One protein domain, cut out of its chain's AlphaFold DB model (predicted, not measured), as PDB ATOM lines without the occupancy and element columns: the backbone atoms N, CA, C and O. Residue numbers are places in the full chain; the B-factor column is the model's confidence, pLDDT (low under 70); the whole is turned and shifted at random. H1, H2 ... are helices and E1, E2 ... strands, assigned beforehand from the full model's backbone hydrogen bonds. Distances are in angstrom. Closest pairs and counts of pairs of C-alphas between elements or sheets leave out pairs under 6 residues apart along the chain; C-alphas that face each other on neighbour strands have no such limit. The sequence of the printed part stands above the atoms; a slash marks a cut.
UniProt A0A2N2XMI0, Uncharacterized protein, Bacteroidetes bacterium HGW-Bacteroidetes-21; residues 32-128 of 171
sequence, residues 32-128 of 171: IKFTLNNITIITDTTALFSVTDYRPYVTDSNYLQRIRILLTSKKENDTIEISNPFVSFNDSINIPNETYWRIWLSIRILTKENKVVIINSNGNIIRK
ATOM      1  N   ILE A  32     -14.612  42.799 -26.239       92.69
ATOM      2  CA  ILE A  32     -13.261  42.615 -26.759       92.69
ATOM      3  C   ILE A  32     -13.124  41.161 -27.183       92.69
ATOM      4  O   ILE A  32     -13.404  40.243 -26.405       92.69
ATOM      5  N   LYS A  33     -12.652  40.965 -28.409       93.88
ATOM      6  CA  LYS A  33     -12.372  39.665 -28.996       93.88
ATOM      7  C   LYS A  33     -10.880  39.542 -29.284       93.88
ATOM      8  O   LYS A  33     -10.308  40.309 -30.053       93.88
ATOM      9  N   PHE A  34     -10.258  38.546 -28.672       93.56
ATOM     10  CA  PHE A  34      -8.873  38.172 -28.910       93.56
ATOM     11  C   PHE A  34      -8.830  36.940 -29.810       93.56
ATOM     12  O   PHE A  34      -9.188  35.849 -29.370       93.56
ATOM     13  N   THR A  35      -8.392  37.100 -31.054       92.50
ATOM     14  CA  THR A  35      -8.223  35.994 -32.007       92.50
ATOM     15  C   THR A  35      -6.748  35.619 -32.045       92.50
ATOM     16  O   THR A  35      -5.972  36.193 -32.803       92.50
ATOM     17  N   LEU A  36      -6.337  34.707 -31.166       89.50
ATOM     18  CA  LEU A  36      -4.932  34.385 -30.931       89.50
ATOM     19  C   LEU A  36      -4.663  32.950 -31.378       89.50
ATOM     20  O   LEU A  36      -5.135  32.003 -30.753       89.50
ATOM     21  N   ASN A  37      -3.877  32.784 -32.441       85.62
ATOM     22  CA  ASN A  37      -3.657  31.486 -33.083       85.62
ATOM     23  C   ASN A  37      -5.003  30.817 -33.443       85.62
ATOM     24  O   ASN A  37      -5.817  31.397 -34.156       85.62
ATOM     25  N   ASN A  38      -5.243  29.618 -32.911       85.69
ATOM     26  CA  ASN A  38      -6.409  28.784 -33.198       85.69
ATOM     27  C   ASN A  38      -7.552  28.980 -32.191       85.69
ATOM     28  O   ASN A  38      -8.486  28.180 -32.168       85.69
ATOM     29  N   ILE A  39      -7.481  30.000 -31.331       91.12
ATOM     30  CA  ILE A  39      -8.517  30.269 -30.336       91.12
ATOM     31  C   ILE A  39      -9.062  31.688 -30.453       91.12
ATOM     32  O   ILE A  39      -8.344  32.648 -30.729       91.12
ATOM     33  N   THR A  40     -10.353  31.814 -30.178       93.50
ATOM     34  CA  THR A  40     -11.019  33.099 -29.977       93.50
ATOM     35  C   THR A  40     -11.398  33.226 -28.512       93.50
ATOM     36  O   THR A  40     -12.043  32.342 -27.953       93.50
ATOM     37  N   ILE A  41     -11.012  34.326 -27.877       93.56
ATOM     38  CA  ILE A  41     -11.346  34.625 -26.485       93.56
ATOM     39  C   ILE A  41     -12.170  35.902 -26.447       93.56
ATOM     40  O   ILE A  41     -11.782  36.907 -27.033       93.56
ATOM     41  N   ILE A  42     -13.297  35.870 -25.748       94.44
ATOM     42  CA  ILE A  42     -14.258  36.972 -25.703       94.44
ATOM     43  C   ILE A  42     -14.457  37.395 -24.251       94.44
ATOM     44  O   ILE A  42     -14.645  36.555 -23.369       94.44
ATOM     45  N   THR A  43     -14.399  38.700 -24.007       94.31
ATOM     46  CA  THR A  43     -14.649  39.362 -22.718       94.31
ATOM     47  C   THR A  43     -15.206  40.765 -22.989       94.31
ATOM     48  O   THR A  43     -15.556  41.085 -24.125       94.31
ATOM     49  N   ASP A  44     -15.270  41.620 -21.975       92.56
ATOM     50  CA  ASP A  44     -15.586  43.035 -22.132       92.56
ATOM     51  C   ASP A  44     -14.567  43.932 -21.415       92.56
ATOM     52  O   ASP A  44     -13.808  43.492 -20.545       92.56
ATOM     53  N   THR A  45     -14.555  45.215 -21.770       90.50
ATOM     54  CA  THR A  45     -13.639  46.194 -21.173       90.50
ATOM     55  C   THR A  45     -13.812  46.309 -19.659       90.50
ATOM     56  O   THR A  45     -12.812  46.455 -18.956       90.50
ATOM     57  N   THR A  46     -15.032  46.206 -19.115       90.19
ATOM     58  CA  THR A  46     -15.237  46.281 -17.660       90.19
ATOM     59  C   THR A  46     -14.625  45.076 -16.961       90.19
ATOM     60  O   THR A  46     -13.905  45.267 -15.981       90.19
ATOM     61  N   ALA A  47     -14.838  43.856 -17.464       90.75
ATOM     62  CA  ALA A  47     -14.167  42.680 -16.928       90.75
ATOM     63  C   ALA A  47     -12.645  42.816 -17.013       90.75
ATOM     64  O   ALA A  47     -11.983  42.675 -15.986       90.75
ATOM     65  N   LEU A  48     -12.099  43.165 -18.182       89.75
ATOM     66  CA  LEU A  48     -10.657  43.324 -18.391       89.75
ATOM     67  C   LEU A  48     -10.020  44.289 -17.380       89.75
ATOM     68  O   LEU A  48      -8.955  43.993 -16.844       89.75
ATOM     69  N   PHE A  49     -10.675  45.418 -17.094       86.31
ATOM     70  CA  PHE A  49     -10.169  46.420 -16.150       86.31
ATOM     71  C   PHE A  49     -10.553  46.175 -14.690       86.31
ATOM     72  O   PHE A  49     -10.019  46.853 -13.816       86.31
ATOM     73  N   SER A  50     -11.456  45.232 -14.416       80.50
ATOM     74  CA  SER A  50     -11.769  44.794 -13.050       80.50
ATOM     75  C   SER A  50     -10.713  43.857 -12.473       80.50
ATOM     76  O   SER A  50     -10.674  43.647 -11.265       80.50
ATOM     77  N   VAL A  51      -9.861  43.299 -13.332       70.38
ATOM     78  CA  VAL A  51      -8.788  42.409 -12.924       70.38
ATOM     79  C   VAL A  51      -7.622  43.224 -12.363       70.38
ATOM     80  O   VAL A  51      -6.758  43.710 -13.095       70.38
ATOM     81  N   THR A  52      -7.591  43.370 -11.042       54.34
ATOM     82  CA  THR A  52      -6.476  43.961 -10.298       54.34
ATOM     83  C   THR A  52      -5.437  42.889  -9.997       54.34
ATOM     84  O   THR A  52      -5.422  42.330  -8.906       54.34
ATOM     85  N   ASP A  53      -4.585  42.553 -10.961       49.84
ATOM     86  CA  ASP A  53      -3.451  41.667 -10.674       49.84
ATOM     87  C   ASP A  53      -2.297  41.942 -11.645       49.84
ATOM     88  O   ASP A  53      -1.925  41.128 -12.496       49.84
ATOM     89  N   TYR A  54      -1.741  43.152 -11.563       50.56
ATOM     90  CA  TYR A  54      -0.415  43.408 -12.110       50.56
ATOM     91  C   TYR A  54       0.576  43.230 -10.976       50.56
ATOM     92  O   TYR A  54       0.571  44.033 -10.061       50.56
ATOM     93  N   ARG A  55       1.321  42.115 -11.046       53.19
ATOM     94  CA  ARG A  55       2.581  41.747 -10.365       53.19
ATOM     95  C   ARG A  55       2.897  42.499  -9.051       53.19
ATOM     96  O   ARG A  55       2.922  43.718  -9.068       53.19
ATOM     97  N   PRO A  56       3.389  41.832  -7.988       41.28
ATOM     98  CA  PRO A  56       3.777  42.487  -6.722       41.28
ATOM     99  C   PRO A  56       4.816  43.632  -6.832       41.28
ATOM    100  O   PRO A  56       5.099  44.285  -5.837       41.28
ATOM    101  N   TYR A  57       5.364  43.898  -8.024       44.47
ATOM    102  CA  TYR A  57       6.351  44.939  -8.311       44.47
ATOM    103  C   TYR A  57       5.873  46.040  -9.275       44.47
ATOM    104  O   TYR A  57       6.661  46.924  -9.595       44.47
ATOM    105  N   VAL A  58       4.631  45.999  -9.777       45.31
ATOM    106  CA  VAL A  58       4.127  46.999 -10.737       45.31
ATOM    107  C   VAL A  58       2.725  47.441 -10.332       45.31
ATOM    108  O   VAL A  58       1.724  47.088 -10.946       45.31
ATOM    109  N   THR A  59       2.664  48.276  -9.301       48.88
ATOM    110  CA  THR A  59       1.518  49.142  -8.978       48.88
ATOM    111  C   THR A  59       1.428  50.331  -9.938       48.88
ATOM    112  O   THR A  59       1.085  51.438  -9.526       48.88
ATOM    113  N   ASP A  60       1.793  50.158 -11.206       57.97
ATOM    114  CA  ASP A  60       1.865  51.290 -12.117       57.97
ATOM    115  C   ASP A  60       0.480  51.524 -12.726       57.97
ATOM    116  O   ASP A  60       0.075  50.893 -13.708       57.97
ATOM    117  N   SER A  61      -0.281  52.429 -12.103       63.06
ATOM    118  CA  SER A  61      -1.539  52.972 -12.632       63.06
ATOM    119  C   SER A  61      -1.404  53.397 -14.102       63.06
ATOM    120  O   SER A  61      -2.361  53.261 -14.871       63.06
ATOM    121  N   ASN A  62      -0.196  53.795 -14.518       73.81
ATOM    122  CA  ASN A  62       0.144  54.132 -15.893       73.81
ATOM    123  C   ASN A  62      -0.036  52.952 -16.860       73.81
ATOM    124  O   ASN A  62      -0.509  53.153 -17.974       73.81
ATOM    125  N   TYR A  63       0.264  51.711 -16.470       78.44
ATOM    126  CA  TYR A  63       0.174  50.563 -17.382       78.44
ATOM    127  C   TYR A  63      -1.275  50.249 -17.784       78.44
ATOM    128  O   TYR A  63      -1.595  50.109 -18.968       78.44
ATOM    129  N   LEU A  64      -2.187  50.189 -16.808       79.81
ATOM    130  CA  LEU A  64      -3.614  49.998 -17.087       79.81
ATOM    131  C   LEU A  64      -4.197  51.186 -17.859       79.81
ATOM    132  O   LEU A  64      -5.041  50.993 -18.735       79.81
ATOM    133  N   GLN A  65      -3.733  52.403 -17.571       80.69
ATOM    134  CA  GLN A  65      -4.123  53.594 -18.318       80.69
ATOM    135  C   GLN A  65      -3.666  53.527 -19.782       80.69
ATOM    136  O   GLN A  65      -4.456  53.842 -20.670       80.69
ATOM    137  N   ARG A  66      -2.454  53.037 -20.065       84.69
ATOM    138  CA  ARG A  66      -1.962  52.816 -21.436       84.69
ATOM    139  C   ARG A  66      -2.820  51.799 -22.187       84.69
ATOM    140  O   ARG A  66      -3.214  52.063 -23.320       84.69
ATOM    141  N   ILE A  67      -3.213  50.693 -21.543       87.06
ATOM    142  CA  ILE A  67      -4.178  49.745 -22.134       87.06
ATOM    143  C   ILE A  67      -5.520  50.440 -22.407       87.06
ATOM    144  O   ILE A  67      -6.093  50.254 -23.479       87.06
ATOM    145  N   ARG A  68      -6.030  51.264 -21.480       87.19
ATOM    146  CA  ARG A  68      -7.279  52.024 -21.684       87.19
ATOM    147  C   ARG A  68      -7.200  52.952 -22.888       87.19
ATOM    148  O   ARG A  68      -8.139  52.963 -23.682       87.19
ATOM    149  N   ILE A  69      -6.110  53.702 -23.034       86.06
ATOM    150  CA  ILE A  69      -5.887  54.599 -24.176       86.06
ATOM    151  C   ILE A  69      -5.838  53.785 -25.472       86.06
ATOM    152  O   ILE A  69      -6.577  54.085 -26.408       86.06
ATOM    153  N   LEU A  70      -5.060  52.700 -25.485       88.00
ATOM    154  CA  LEU A  70      -4.916  51.805 -26.633       88.00
ATOM    155  C   LEU A  70      -6.236  51.158 -27.068       88.00
ATOM    156  O   LEU A  70      -6.493  51.007 -28.258       88.00
ATOM    157  N   LEU A  71      -7.080  50.747 -26.122       87.88
ATOM    158  CA  LEU A  71      -8.389  50.177 -26.442       87.88
ATOM    159  C   LEU A  71      -9.386  51.258 -26.867       87.88
ATOM    160  O   LEU A  71     -10.227  51.006 -27.722       87.88
ATOM    161  N   THR A  72      -9.277  52.467 -26.312       84.25
ATOM    162  CA  THR A  72     -10.137  53.599 -26.686       84.25
ATOM    163  C   THR A  72      -9.874  54.061 -28.115       84.25
ATOM    164  O   THR A  72     -10.827  54.369 -28.823       84.25
ATOM    165  N   SER A  73      -8.621  54.039 -28.580       81.25
ATOM    166  CA  SER A  73      -8.287  54.375 -29.972       81.25
ATOM    167  C   SER A  73      -8.755  53.331 -30.994       81.25
ATOM    168  O   SER A  73      -8.758  53.612 -32.185       81.25
ATOM    169  N   LYS A  74      -9.184  52.143 -30.548       79.19
ATOM    170  CA  LYS A  74      -9.696  51.050 -31.395       79.19
ATOM    171  C   LYS A  74     -11.228  50.953 -31.415       79.19
ATOM    172  O   LYS A  74     -11.769  49.958 -31.887       79.19
ATOM    173  N   LYS A  75     -11.935  51.959 -30.887       69.69
ATOM    174  CA  LYS A  75     -13.395  51.952 -30.672       69.69
ATOM    175  C   LYS A  75     -14.266  52.131 -31.915       69.69
ATOM    176  O   LYS A  75     -15.468  52.309 -31.764       69.69
ATOM    177  N   GLU A  76     -13.704  52.078 -33.114       69.06
ATOM    178  CA  GLU A  76     -14.456  52.330 -34.352       69.06
ATOM    179  C   GLU A  76     -15.620  51.343 -34.575       69.06
ATOM    180  O   GLU A  76     -16.545  51.664 -35.312       69.06
ATOM    181  N   ASN A  77     -15.619  50.188 -33.892       72.62
ATOM    182  CA  ASN A  77     -16.646  49.148 -33.989       72.62
ATOM    183  C   ASN A  77     -17.248  48.771 -32.623       72.62
ATOM    184  O   ASN A  77     -16.621  48.946 -31.576       72.62
ATOM    185  N   ASP A  78     -18.416  48.119 -32.638       77.75
ATOM    186  CA  ASP A  78     -19.071  47.558 -31.440       77.75
ATOM    187  C   ASP A  78     -18.204  46.525 -30.697       77.75
ATOM    188  O   ASP A  78     -18.354  46.311 -29.493       77.75
ATOM    189  N   THR A  79     -17.270  45.889 -31.411       86.12
ATOM    190  CA  THR A  79     -16.314  44.918 -30.871       86.12
ATOM    191  C   THR A  79     -14.885  45.349 -31.180       86.12
ATOM    192  O   THR A  79     -14.538  45.591 -32.334       86.12
ATOM    193  N   ILE A  80     -14.033  45.389 -30.153       90.44
ATOM    194  CA  ILE A  80     -12.590  45.582 -30.331       90.44
ATOM    195  C   ILE A  80     -11.959  44.227 -30.652       90.44
ATOM    196  O   ILE A  80     -12.007  43.317 -29.824       90.44
ATOM    197  N   GLU A  81     -11.326  44.100 -31.815       91.81
ATOM    198  CA  GLU A  81     -10.602  42.885 -32.198       91.81
ATOM    199  C   GLU A  81      -9.083  43.042 -32.043       91.81
ATOM    200  O   GLU A  81      -8.484  44.044 -32.449       91.81
ATOM    201  N   ILE A  82      -8.443  42.036 -31.443       91.19
ATOM    202  CA  ILE A  82      -6.991  41.975 -31.259       91.19
ATOM    203  C   ILE A  82      -6.488  40.589 -31.649       91.19
ATOM    204  O   ILE A  82      -6.953  39.583 -31.121       91.19
ATOM    205  N   SER A  83      -5.502  40.534 -32.540       91.25
ATOM    206  CA  SER A  83      -4.958  39.275 -33.065       91.25
ATOM    207  C   SER A  83      -3.510  38.984 -32.668       91.25
ATOM    208  O   SER A  83      -3.033  37.866 -32.839       91.25
ATOM    209  N   ASN A  84      -2.797  39.967 -32.113       88.44
ATOM    210  CA  ASN A  84      -1.409  39.800 -31.692       88.44
ATOM    211  C   ASN A  84      -1.332  39.616 -30.168       88.44
ATOM    212  O   ASN A  84      -1.824  40.485 -29.450       88.44
ATOM    213  N   PRO A  85      -0.699  38.547 -29.645       85.25
ATOM    214  CA  PRO A  85      -0.550  38.345 -28.200       85.25
ATOM    215  C   PRO A  85       0.306  39.409 -27.491       85.25
ATOM    216  O   PRO A  85       0.240  39.520 -26.260       85.25
ATOM    217  N   PHE A  86       1.093  40.181 -28.249       87.06
ATOM    218  CA  PHE A  86       1.911  41.290 -27.764       87.06
ATOM    219  C   PHE A  86       1.523  42.576 -28.496       87.06
ATOM    220  O   PHE A  86       1.814  42.737 -29.681       87.06
ATOM    221  N   VAL A  87       0.875  43.508 -27.798       87.06
ATOM    222  CA  VAL A  87       0.436  44.776 -28.401       87.06
ATOM    223  C   VAL A  87       1.338  45.905 -27.928       87.06
ATOM    224  O   VAL A  87       1.380  46.193 -26.736       87.06
ATOM    225  N   SER A  88       2.062  46.542 -28.847       85.56
ATOM    226  CA  SER A  88       2.882  47.714 -28.517       85.56
ATOM    227  C   SER A  88       2.001  48.875 -28.064       85.56
ATOM    228  O   SER A  88       0.968  49.144 -28.681       85.56
ATOM    229  N   PHE A  89       2.420  49.579 -27.013       81.88
ATOM    230  CA  PHE A  89       1.725  50.785 -26.565       81.88
ATOM    231  C   PHE A  89       1.958  51.990 -27.486       81.88
ATOM    232  O   PHE A  89       1.129  52.892 -27.488       81.88
ATOM    233  N   ASN A  90       3.024  51.976 -28.304       70.88
ATOM    234  CA  ASN A  90       3.375  53.040 -29.261       70.88
ATOM    235  C   ASN A  90       3.280  54.464 -28.669       70.88
ATOM    236  O   ASN A  90       2.877  55.401 -29.354       70.88
ATOM    237  N   ASP A  91       3.645  54.626 -27.399       69.88
ATOM    238  CA  ASP A  91       3.728  55.921 -26.733       69.88
ATOM    239  C   ASP A  91       5.191  56.308 -26.478       69.88
ATOM    240  O   ASP A  91       6.112  55.497 -26.581       69.88
ATOM    241  N   SER A  92       5.418  57.582 -26.162       67.31
ATOM    242  CA  SER A  92       6.741  58.112 -25.816       67.31
ATOM    243  C   SER A  92       7.209  57.699 -24.412       67.31
ATOM    244  O   SER A  92       8.271  58.134 -23.964       67.31
ATOM    245  N   ILE A  93       6.435  56.867 -23.701       68.31
ATOM    246  CA  ILE A  93       6.706  56.473 -22.320       68.31
ATOM    247  C   ILE A  93       7.653  55.268 -22.327       68.31
ATOM    248  O   ILE A  93       7.251  54.114 -22.495       68.31
ATOM    249  N   ASN A  94       8.939  55.539 -22.114       61.56
ATOM    250  CA  ASN A  94       9.960  54.501 -22.042       61.56
ATOM    251  C   ASN A  94      10.057  53.914 -20.623       61.56
ATOM    252  O   ASN A  94      10.835  54.392 -19.797       61.56
ATOM    253  N   ILE A  95       9.267  52.876 -20.341       65.38
ATOM    254  CA  ILE A  95       9.416  52.065 -19.123       65.38
ATOM    255  C   ILE A  95      10.302  50.856 -19.457       65.38
ATOM    256  O   ILE A  95       9.916  50.042 -20.310       65.38
ATOM    257  N   PRO A  96      11.464  50.687 -18.794       60.38
ATOM    258  CA  PRO A  96      12.309  49.515 -18.983       60.38
ATOM    259  C   PRO A  96      11.500  48.229 -18.791       60.38
ATOM    260  O   PRO A  96      10.859  48.033 -17.764       60.38
ATOM    261  N   ASN A  97      11.560  47.333 -19.779       61.62
ATOM    262  CA  ASN A  97      10.876  46.032 -19.801       61.62
ATOM    263  C   ASN A  97       9.344  46.048 -20.010       61.62
ATOM    264  O   ASN A  97       8.749  44.966 -20.023       61.62
ATOM    265  N   GLU A  98       8.702  47.207 -20.231       70.69
ATOM    266  CA  GLU A  98       7.235  47.319 -20.386       70.69
ATOM    267  C   GLU A  98       6.798  48.120 -21.625       70.69
ATOM    268  O   GLU A  98       5.996  49.055 -21.563       70.69
ATOM    269  N   THR A  99       7.310  47.724 -22.790       74.75
ATOM    270  CA  THR A  99       6.976  48.346 -24.084       74.75
ATOM    271  C   THR A  99       5.725  47.759 -24.748       74.75
ATOM    272  O   THR A  99       5.223  48.314 -25.725       74.75
ATOM    273  N   TYR A 100       5.186  46.655 -24.221       83.00
ATOM    274  CA  TYR A 100       4.047  45.947 -24.805       83.00
ATOM    275  C   TYR A 100       3.077  45.403 -23.758       83.00
ATOM    276  O   TYR A 100       3.470  44.926 -22.690       83.00
ATOM    277  N   TRP A 101       1.800  45.377 -24.127       86.88
ATOM    278  CA  TRP A 101       0.768  44.632 -23.432       86.88
ATOM    279  C   TRP A 101       0.877  43.138 -23.734       86.88
ATOM    280  O   TRP A 101       0.724  42.697 -24.874       86.88
ATOM    281  N   ARG A 102       1.113  42.345 -22.683       84.69
ATOM    282  CA  ARG A 102       1.085  40.874 -22.713       84.69
ATOM    283  C   ARG A 102      -0.330  40.358 -22.449       84.69
ATOM    284  O   ARG A 102      -0.710  40.170 -21.291       84.69
ATOM    285  N   ILE A 103      -1.090  40.085 -23.505       87.44
ATOM    286  CA  ILE A 103      -2.514  39.712 -23.408       87.44
ATOM    287  C   ILE A 103      -2.724  38.451 -22.565       87.44
ATOM    288  O   ILE A 103      -3.628  38.400 -21.732       87.44
ATOM    289  N   TRP A 104      -1.852  37.450 -22.720       85.62
ATOM    290  CA  TRP A 104      -1.987  36.158 -22.045       85.62
ATOM    291  C   TRP A 104      -2.041  36.243 -20.516       85.62
ATOM    292  O   TRP A 104      -2.681  35.406 -19.879       85.62
ATOM    293  N   LEU A 105      -1.424  37.266 -19.915       81.00
ATOM    294  CA  LEU A 105      -1.508  37.489 -18.471       81.00
ATOM    295  C   LEU A 105      -2.923  37.903 -18.052       81.00
ATOM    296  O   LEU A 105      -3.457  37.343 -17.096       81.00
ATOM    297  N   SER A 106      -3.546  38.818 -18.798       85.88
ATOM    298  CA  SER A 106      -4.931  39.246 -18.575       85.88
ATOM    299  C   SER A 106      -5.902  38.082 -18.775       85.88
ATOM    300  O   SER A 106      -6.724  37.808 -17.902       85.88
ATOM    301  N   ILE A 107      -5.749  37.325 -19.870       88.19
ATOM    302  CA  ILE A 107      -6.578  36.145 -20.160       88.19
ATOM    303  C   ILE A 107      -6.494  35.118 -19.038       88.19
ATOM    304  O   ILE A 107      -7.510  34.535 -18.661       88.19
ATOM    305  N   ARG A 108      -5.303  34.909 -18.464       85.81
ATOM    306  CA  ARG A 108      -5.127  33.946 -17.380       85.81
ATOM    307  C   ARG A 108      -5.998  34.264 -16.179       85.81
ATOM    308  O   ARG A 108      -6.614  33.360 -15.617       85.81
ATOM    309  N   ILE A 109      -6.010  35.520 -15.761       84.88
ATOM    310  CA  ILE A 109      -6.746  35.923 -14.567       84.88
ATOM    311  C   ILE A 109      -8.246  35.965 -14.870       84.88
ATOM    312  O   ILE A 109      -9.025  35.374 -14.129       84.88
ATOM    313  N   LEU A 110      -8.637  36.520 -16.022       88.75
ATOM    314  CA  LEU A 110     -10.028  36.495 -16.479       88.75
ATOM    315  C   LEU A 110     -10.590  35.070 -16.560       88.75
ATOM    316  O   LEU A 110     -11.742  34.842 -16.205       88.75
ATOM    317  N   THR A 111      -9.774  34.099 -16.983       87.69
ATOM    318  CA  THR A 111     -10.158  32.679 -16.998       87.69
ATOM    319  C   THR A 111     -10.445  32.164 -15.591       87.69
ATOM    320  O   THR A 111     -11.452  31.491 -15.387       87.69
ATOM    321  N   LYS A 112      -9.591  32.484 -14.608       84.44
ATOM    322  CA  LYS A 112      -9.807  32.091 -13.204       84.44
ATOM    323  C   LYS A 112     -11.073  32.717 -12.619       84.44
ATOM    324  O   LYS A 112     -11.763  32.063 -11.847       84.44
ATOM    325  N   GLU A 113     -11.382  33.951 -13.008       86.69
ATOM    326  CA  GLU A 113     -12.585  34.676 -12.580       86.69
ATOM    327  C   GLU A 113     -13.842  34.323 -13.392       86.69
ATOM    328  O   GLU A 113     -14.904  34.893 -13.151       86.69
ATOM    329  N   ASN A 114     -13.746  33.401 -14.357       87.38
ATOM    330  CA  ASN A 114     -14.835  33.046 -15.272       87.38
ATOM    331  C   ASN A 114     -15.415  34.256 -16.043       87.38
ATOM    332  O   ASN A 114     -16.602  34.306 -16.369       87.38
ATOM    333  N   LYS A 115     -14.562  35.240 -16.349       90.69
ATOM    334  CA  LYS A 115     -14.894  36.475 -17.078       90.69
ATOM    335  C   LYS A 115     -14.476  36.445 -18.551       90.69
ATOM    336  O   LYS A 115     -14.319  37.484 -19.188       90.69
ATOM    337  N   VAL A 116     -14.292  35.252 -19.104       91.31
ATOM    338  CA  VAL A 116     -14.015  35.024 -20.527       91.31
ATOM    339  C   VAL A 116     -14.828  33.847 -21.035       91.31
ATOM    340  O   VAL A 116     -15.109  32.904 -20.296       91.31
ATOM    341  N   VAL A 117     -15.141  33.880 -22.325       93.38
ATOM    342  CA  VAL A 117     -15.517  32.697 -23.101       93.38
ATOM    343  C   VAL A 117     -14.373  32.395 -24.055       93.38
ATOM    344  O   VAL A 117     -13.884  33.300 -24.728       93.38
ATOM    345  N   ILE A 118     -13.934  31.139 -24.105       92.19
ATOM    346  CA  ILE A 118     -12.879  30.691 -25.019       92.19
ATOM    347  C   ILE A 118     -13.482  29.707 -26.012       92.19
ATOM    348  O   ILE A 118     -14.230  28.813 -25.623       92.19
ATOM    349  N   ILE A 119     -13.158  29.884 -27.286       91.25
ATOM    350  CA  ILE A 119     -13.676  29.123 -28.416       91.25
ATOM    351  C   ILE A 119     -12.484  28.574 -29.193       91.25
ATOM    352  O   ILE A 119     -11.547  29.321 -29.479       91.25
ATOM    353  N   ASN A 120     -12.499  27.283 -29.511       87.44
ATOM    354  CA  ASN A 120     -11.463  26.666 -30.340       87.44
ATOM    355  C   ASN A 120     -11.683  26.930 -31.840       87.44
ATOM    356  O   ASN A 120     -12.683  27.525 -32.246       87.44
ATOM    357  N   SER A 121     -10.768  26.450 -32.680       84.44
ATOM    358  CA  SER A 121     -10.812  26.638 -34.138       84.44
ATOM    359  C   SER A 121     -12.063  26.061 -34.799       84.44
ATOM    360  O   SER A 121     -12.440  26.488 -35.883       84.44
ATOM    361  N   ASN A 122     -12.718  25.106 -34.138       85.12
ATOM    362  CA  ASN A 122     -13.922  24.439 -34.626       85.12
ATOM    363  C   ASN A 122     -15.210  25.138 -34.158       85.12
ATOM    364  O   ASN A 122     -16.295  24.591 -34.327       85.12
ATOM    365  N   GLY A 123     -15.111  26.307 -33.513       84.94
ATOM    366  CA  GLY A 123     -16.267  27.042 -32.995       84.94
ATOM    367  C   GLY A 123     -16.830  26.492 -31.680       84.94
ATOM    368  O   GLY A 123     -17.859  26.969 -31.203       84.94
ATOM    369  N   ASN A 124     -16.169  25.515 -31.050       86.94
ATOM    370  CA  ASN A 124     -16.643  24.932 -29.799       86.94
ATOM    371  C   ASN A 124     -16.169  25.742 -28.592       86.94
ATOM    372  O   ASN A 124     -14.988  26.075 -28.477       86.94
ATOM    373  N   ILE A 125     -17.083  25.993 -27.651       89.19
ATOM    374  CA  ILE A 125     -16.762  26.637 -26.374       89.19
ATOM    375  C   ILE A 125     -15.948  25.676 -25.501       89.19
ATOM    376  O   ILE A 125     -16.413  24.591 -25.137       89.19
ATOM    377  N   ILE A 126     -14.763  26.120 -25.092       88.31
ATOM    378  CA  ILE A 126     -13.874  25.416 -24.171       88.31
ATOM    379  C   ILE A 126     -14.399  25.605 -22.748       88.31
ATOM    380  O   ILE A 126     -14.368  26.699 -22.186       88.31
ATOM    381  N   ARG A 127     -14.901  24.522 -22.147       79.31
ATOM    382  CA  ARG A 127     -15.607  24.573 -20.851       79.31
ATOM    383  C   ARG A 127     -14.696  24.465 -19.636       79.31
ATOM    384  O   ARG A 127     -15.069  24.900 -18.551       79.31
ATOM    385  N   LYS A 128     -13.550  23.797 -19.775       77.44
ATOM    386  CA  LYS A 128     -12.641  23.516 -18.660       77.44
ATOM    387  C   LYS A 128     -11.208  23.674 -19.116       77.44
ATOM    388  O   LYS A 128     -10.790  23.053 -20.085       77.44
TER     389      LYS A 128
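Overview. This is residues 32 to 128 of the 171 residues of an uncharacterized protein of Bacteroidetes bacterium HGW-Bacteroidetes-21 (UniProt A0A2N2XMI0). A sheet with strands in the order E3, E1, E2, E6 has H3 across one face; beyond the sheet, the small hairpin of E4 and E5 is covered by H2. H1 sits next to both H2 and H3, and residues 55 to 61 stick out. The printed part has 97 residues, with three named helices and six named strands, ordered E1 E2 H1 H2 E3 E4 E5 H3 E6; the class is mixed, helices and strands, and the four-stranded sheet is mixed too. It is compact, with a radius of gyration of the C-alphas of 13.7 A and spans of 40 by 31 by 22 A.

Along the chain. E1, residues 32 to 36, begins at C-alpha 32 (-13.261, 42.615, -26.759). E2, residues 39 to 44, is 16.7 A long. H1 is residues 45 to 50; H2, residues 61 to 72, is 16.5 A long. E3 is residues 79 to 82, E4 86 to 88 and E5 100 to 102. H3, residues 103 to 112, is 14.7 A long. E6, residues 117 to 119, ends at C-alpha 119 (-13.676, 29.123, -28.416).

Arrangement. E1 and E2 form an antiparallel hairpin, with N 34 and O 41 2.8 A apart. E3 is parallel to E1, N 33 to O 80 2.8 A; E6 is antiparallel to E2, N 42 to O 117 2.8 A. H3 is on this sheet at a height of 10.0 A, across the strands at 73 degrees to E2 on the local plane. H1 and H3 only just touch, with 3 pairs of C-alphas within 8 A, the closest those of Leu 48 and Ser 106, 7.0 A. H1 and H2 are close but not clearly touching; their closest C-alphas are those of Phe 49 and Leu 64, 7.5 A. In the antiparallel hairpin E4 and E5, N 101 and O 87 are 2.8 A apart. The closest C-alphas of H2 and E5 are those of Ile 67 and Trp 101, 7.2 A. In H1, H2 and H3 every O i to N i+4 pair is within hydrogen-bond range.

Size, cuts and confidence. The C-alphas farthest apart, of Ser 92 and Asn 124, are 40.8 A apart. The printed part has no cut, and the link E4 to E5 is long. Residues 52 to 61, 75 to 76 and 91 to 97 have pLDDT under 70.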